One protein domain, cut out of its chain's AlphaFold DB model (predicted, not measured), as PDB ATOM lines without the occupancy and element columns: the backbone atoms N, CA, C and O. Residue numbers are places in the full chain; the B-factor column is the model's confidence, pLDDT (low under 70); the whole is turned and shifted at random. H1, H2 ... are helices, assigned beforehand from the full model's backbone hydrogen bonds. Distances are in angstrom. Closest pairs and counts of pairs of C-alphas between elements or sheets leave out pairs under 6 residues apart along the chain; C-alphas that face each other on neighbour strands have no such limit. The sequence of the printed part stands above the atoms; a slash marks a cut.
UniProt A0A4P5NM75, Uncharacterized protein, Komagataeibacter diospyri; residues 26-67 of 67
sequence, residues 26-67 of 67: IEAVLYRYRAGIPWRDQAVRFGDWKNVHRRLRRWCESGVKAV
ATOM      1  N   ILE A  26      25.268  48.114  28.713       77.50
ATOM      2  CA  ILE A  26      26.432  47.717  27.912       77.50
ATOM      3  C   ILE A  26      26.482  46.195  27.738       77.50
ATOM      4  O   ILE A  26      26.703  45.720  26.625       77.50
ATOM      5  N   GLU A  27      26.216  45.427  28.795       79.12
ATOM      6  CA  GLU A  27      26.171  43.963  28.744       79.12
ATOM      7  C   GLU A  27      25.085  43.476  27.774       79.12
ATOM      8  O   GLU A  27      25.342  42.598  26.952       79.12
ATOM      9  N   ALA A  28      23.912  44.115  27.770       81.81
ATOM     10  CA  ALA A  28      22.853  43.856  26.803       81.81
ATOM     11  C   ALA A  28      23.339  44.089  25.359       81.81
ATOM     12  O   ALA A  28      23.191  43.232  24.482       81.81
ATOM     13  N   VAL A  29      23.952  45.246  25.099       79.94
ATOM     14  CA  VAL A  29      24.475  45.610  23.775       79.94
ATOM     15  C   VAL A  29      25.548  44.612  23.319       79.94
ATOM     16  O   VAL A  29      25.488  44.122  22.189       79.94
ATOM     17  N   LEU A  30      26.476  44.240  24.203       77.94
ATOM     18  CA  LEU A  30      27.513  43.242  23.934       77.94
ATOM     19  C   LEU A  30      26.931  41.848  23.697       77.94
ATOM     20  O   LEU A  30      27.354  41.177  22.760       77.94
ATOM     21  N   TYR A  31      25.944  41.424  24.488       78.75
ATOM     22  CA  TYR A  31      25.278  40.134  24.326       78.75
ATOM     23  C   TYR A  31      24.658  40.006  22.935       78.75
ATOM     24  O   TYR A  31      24.864  39.001  22.260       78.75
ATOM     25  N   ARG A  32      23.994  41.059  22.442       79.62
ATOM     26  CA  ARG A  32      23.483  41.089  21.067       79.62
ATOM     27  C   ARG A  32      24.593  40.912  20.034       79.62
ATOM     28  O   ARG A  32      24.434  40.116  19.114       79.62
ATOM     29  N   TYR A  33      25.670  41.689  20.139       75.62
ATOM     30  CA  TYR A  33      26.746  41.646  19.145       75.62
ATOM     31  C   TYR A  33      27.520  40.328  19.185       75.62
ATOM     32  O   TYR A  33      27.930  39.835  18.140       75.62
ATOM     33  N   ARG A  34      27.689  39.749  20.375       77.38
ATOM     34  CA  ARG A  34      28.422  38.501  20.584       77.38
ATOM     35  C   ARG A  34      27.599  37.270  20.212       77.38
ATOM     36  O   ARG A  34      28.153  36.333  19.655       77.38
ATOM     37  N   ALA A  35      26.306  37.267  20.524       78.44
ATOM     38  CA  ALA A  35      25.435  36.123  20.284       78.44
ATOM     39  C   ALA A  35      24.682  36.199  18.940       78.44
ATOM     40  O   ALA A  35      24.093  35.212  18.516       78.44
ATOM     41  N   GLY A  36      24.683  37.353  18.256       75.81
ATOM     42  CA  GLY A  36      24.034  37.530  16.948       75.81
ATOM     43  C   GLY A  36      22.499  37.509  16.989       75.81
ATOM     44  O   GLY A  36      21.849  37.456  15.948       75.81
ATOM     45  N   ILE A  37      21.912  37.563  18.183       73.94
ATOM     46  CA  ILE A  37      20.483  37.343  18.422       73.94
ATOM     47  C   ILE A  37      19.674  38.622  18.091       73.94
ATOM     48  O   ILE A  37      20.137  39.747  18.341       73.94
ATOM     49  N   PRO A  38      18.457  38.528  17.517       74.50
ATOM     50  CA  PRO A  38      17.569  39.680  17.345       74.50
ATOM     51  C   PRO A  38      17.183  40.336  18.685       74.50
ATOM     52  O   PRO A  38      17.074  39.674  19.706       74.50
ATOM     53  N   TRP A  39      16.935  41.657  18.688       73.88
ATOM     54  CA  TRP A  39      16.717  42.452  19.913       73.88
ATOM     55  C   TRP A  39      15.518  41.941  20.716       73.88
ATOM     56  O   TRP A  39      15.487  42.087  21.929       73.88
ATOM     57  N   ARG A  40      14.540  41.337  20.031       70.88
ATOM     58  CA  ARG A  40      13.330  40.775  20.641       70.88
ATOM     59  C   ARG A  40      13.583  39.515  21.461       70.88
ATOM     60  O   ARG A  40      12.789  39.231  22.343       70.88
ATOM     61  N   ASP A  41      14.645  38.787  21.145       73.25
ATOM     62  CA  ASP A  41      15.009  37.523  21.793       73.25
ATOM     63  C   ASP A  41      16.183  37.722  22.770       73.25
ATOM     64  O   ASP A  41      16.858  36.800  23.214       73.25
ATOM     65  N   GLN A  42      16.455  38.981  23.114       69.94
ATOM     66  CA  GLN A  42      17.429  39.318  24.132       69.94
ATOM     67  C   GLN A  42      16.933  38.839  25.501       69.94
ATOM     68  O   GLN A  42      15.773  39.041  25.857       69.94
ATOM     69  N   ALA A  43      17.824  38.213  26.274       65.19
ATOM     70  CA  ALA A  43      17.478  37.641  27.568       65.19
ATOM     71  C   ALA A  43      16.799  38.677  28.482       65.19
ATOM     72  O   ALA A  43      17.349  39.751  28.727       65.19
ATOM     73  N   VAL A  44      15.646  38.304  29.056       65.62
ATOM     74  CA  VAL A  44      14.834  39.119  29.991       65.62
ATOM     75  C   VAL A  44      15.654  39.666  31.169       65.62
ATOM     76  O   VAL A  44      15.319  40.697  31.744       65.62
ATOM     77  N   ARG A  45      16.784  39.021  31.481       72.69
ATOM     78  CA  ARG A  45      17.777  39.461  32.471       72.69
ATOM     79  C   ARG A  45      18.305  40.885  32.250       72.69
ATOM     80  O   ARG A  45      18.743  41.504  33.210       72.69
ATOM     81  N   PHE A  46      18.275  41.386  31.016       68.25
ATOM     82  CA  PHE A  46      18.737  42.729  30.654       68.25
ATOM     83  C   PHE A  46      17.626  43.789  30.657       68.25
ATOM     84  O   PHE A  46      17.882  44.958  30.363       68.25
ATOM     85  N   GLY A  47      16.395  43.394  30.990       72.75
ATOM     86  CA  GLY A  47      15.231  44.267  30.982       72.75
ATOM     87  C   GLY A  47      14.670  44.525  29.582       72.75
ATOM     88  O   GLY A  47      14.868  43.760  28.639       72.75
ATOM     89  N   ASP A  48      13.913  45.614  29.461       79.62
ATOM     90  CA  ASP A  48      13.170  45.954  28.250       79.62
ATOM     91  C   ASP A  48      14.100  46.292  27.071       79.62
ATOM     92  O   ASP A  48      14.681  47.385  26.995       79.62
ATOM     93  N   TRP A  49      14.167  45.397  26.081       77.56
ATOM     94  CA  TRP A  49      14.963  45.583  24.859       77.56
ATOM     95  C   TRP A  49      14.631  46.892  24.126       77.56
ATOM     96  O   TRP A  49      15.498  47.490  23.488       77.56
ATOM     97  N   LYS A  50      13.387  47.386  24.236       80.50
ATOM     98  CA  LYS A  50      12.952  48.666  23.649       80.50
ATOM     99  C   LYS A  50      13.700  49.852  24.255       80.50
ATOM    100  O   LYS A  50      14.068  50.780  23.534       80.50
ATOM    101  N   ASN A  51      13.935  49.825  25.567       79.94
ATOM    102  CA  ASN A  51      14.657  50.881  26.268       79.94
ATOM    103  C   ASN A  51      16.142  50.853  25.919       79.94
ATOM    104  O   ASN A  51      16.696  51.902  25.590       79.94
ATOM    105  N   VAL A  52      16.745  49.662  25.885       79.50
ATOM    106  CA  VAL A  52      18.130  49.464  25.435       79.50
ATOM    107  C   VAL A  52      18.288  49.949  23.992       79.50
ATOM    108  O   VAL A  52      19.136  50.788  23.703       79.50
ATOM    109  N   HIS A  53      17.414  49.534  23.079       79.00
ATOM    110  CA  HIS A  53      17.496  49.946  21.682       79.00
ATOM    111  C   HIS A  53      17.332  51.465  21.500       79.00
ATOM    112  O   HIS A  53      18.110  52.100  20.787       79.00
ATOM    113  N   ARG A  54      16.360  52.077  22.186       82.75
ATOM    114  CA  ARG A  54      16.135  53.531  22.156       82.75
ATOM    115  C   ARG A  54      17.326  54.307  22.717       82.75
ATOM    116  O   ARG A  54      17.693  55.340  22.159       82.75
ATOM    117  N   ARG A  55      17.924  53.823  23.806       80.81
ATOM    118  CA  ARG A  55      19.106  54.430  24.427       80.81
ATOM    119  C   ARG A  55      20.326  54.314  23.520       80.81
ATOM    120  O   ARG A  55      21.009  55.311  23.325       80.81
ATOM    121  N   LEU A  56      20.529  53.152  22.896       78.12
ATOM    122  CA  LEU A  56      21.581  52.945  21.904       78.12
ATOM    123  C   LEU A  56      21.412  53.886  20.706       78.12
ATOM    124  O   LEU A  56      22.376  54.520  20.300       78.12
ATOM    125  N   ARG A  57      20.190  54.040  20.179       80.25
ATOM    126  CA  ARG A  57      19.908  54.965  19.070       80.25
ATOM    127  C   ARG A  57      20.241  56.411  19.431       80.25
ATOM    128  O   ARG A  57      20.966  57.054  18.683       80.25
ATOM    129  N   ARG A  58      19.774  56.893  20.587       80.12
ATOM    130  CA  ARG A  58      20.113  58.238  21.088       80.12
ATOM    131  C   ARG A  58      21.613  58.417  21.262       80.12
ATOM    132  O   ARG A  58      22.132  59.488  20.984       80.12
ATOM    133  N   TRP A  59      22.295  57.374  21.720       75.19
ATOM    134  CA  TRP A  59      23.731  57.414  21.918       75.19
ATOM    135  C   TRP A  59      24.482  57.514  20.586       75.19
ATOM    136  O   TRP A  59      25.298  58.418  20.432       75.19
ATOM    137  N   CYS A  60      24.119  56.702  19.586       73.88
ATOM    138  CA  CYS A  60      24.629  56.836  18.219       73.88
ATOM    139  C   CYS A  60      24.337  58.221  17.625       73.88
ATOM    140  O   CYS A  60      25.193  58.789  16.961       73.88
ATOM    141  N   GLU A  61      23.146  58.775  17.865       76.12
ATOM    142  CA  GLU A  61      22.763  60.117  17.404       76.12
ATOM    143  C   GLU A  61      23.566  61.223  18.117       76.12
ATOM    144  O   GLU A  61      23.948  62.206  17.486       76.12
ATOM    145  N   SER A  62      23.874  61.055  19.408       68.12
ATOM    146  CA  SER A  62      24.694  62.000  20.181       68.12
ATOM    147  C   SER A  62      26.196  61.893  19.889       68.12
ATOM    148  O   SER A  62      26.895  62.901  19.924       68.12
ATOM    149  N   GLY A  63      26.688  60.697  19.551       56.66
ATOM    150  CA  GLY A  63      28.105  60.402  19.310       56.66
ATOM    151  C   GLY A  63      28.637  60.869  17.952       56.66
ATOM    152  O   GLY A  63      29.832  60.776  17.706       56.66
ATOM    153  N   VAL A  64      27.784  61.404  17.069       51.97
ATOM    154  CA  VAL A  64      28.217  61.991  15.783       51.97
ATOM    155  C   VAL A  64      28.770  63.418  15.955       51.97
ATOM    156  O   VAL A  64      29.358  63.959  15.024       51.97
ATOM    157  N   LYS A  65      28.652  64.035  17.141       43.53
ATOM    158  CA  LYS A  65      29.207  65.371  17.426       43.53
ATOM    159  C   LYS A  65      30.388  65.317  18.394       43.53
ATOM    160  O   LYS A  65      30.346  65.900  19.470       43.53
ATOM    161  N   ALA A  66      31.433  64.602  18.003       37.69
ATOM    162  CA  ALA A  66      32.777  64.770  18.549       37.69
ATOM    163  C   ALA A  66      33.798  64.381  17.468       37.69
ATOM    164  O   ALA A  66      34.541  63.413  17.603       37.69
ATOM    165  N   VAL A  67      33.750  65.102  16.349       39.00
ATOM    166  CA  VAL A  67      34.867  65.278  15.412       39.00
ATOM    167  C   VAL A  67      35.051  66.773  15.248       39.00
ATOM    168  O   VAL A  67      34.011  67.453  15.085       39.00
TER     169      VAL A  67
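AT A GLANCE: This is residues 26 to 67 of the 67 residues of an uncharacterized protein of Komagataeibacter diospyri (UniProt A0A4P5NM75). What shape do these atoms make? Two helices stand about perpendicular, with the early part of H2 close to H1, and a long loop, residues 36 to 48, joins them; residues 57 to 67, the far part of H2 and the tail after it, stick out of this small body. What is it built of? The printed part has 42 residues with two named helices, H1 then H2, and no named strand; its class is all helix. How compact is it? It is only just loose, close to compact, with a radius of gyration of the C-alphas of 11.3 A, and elongated, spanning 34 by 19 by 14 A.

HOW THE PARTS SIT: How does H2, residues 49 to 62, stand to H1, residues 26 to 35? They are close but not clearly touching, with 2 pairs of C-alphas within 8 A; the closest C-alphas are those of Ala 28 and Val 52, 7.5 A apart. Their lines are about perpendicular, at 77 degrees. What does the backbone show? In H1 and H2 every O i to N i+4 pair is within hydrogen-bond range.

IN THESE COORDINATES: Where is the longest helix? H2 runs 19.6 A from C-alpha 49 at (14.963, 45.583, 24.859) to C-alpha 62 at (24.694, 62.000, 20.181). Where is the other? H1 begins at C-alpha 26, (26.432, 47.717, 27.912), and measures 13.9 A from first to last C-alpha.

THE WHOLE: How far does it reach? The two C-alphas farthest apart, those of Val 44 and Val 67, the chain's last residue, are 36.0 A apart. Is there a cut or a long link? The printed part has no cut, and the link from H1 to H2, 13 residues, is long. Where is confidence low? The mean pLDDT of the printed part is 72.5, and residues 42 to 44, residue 46 and residues 62 to 67 are under 70.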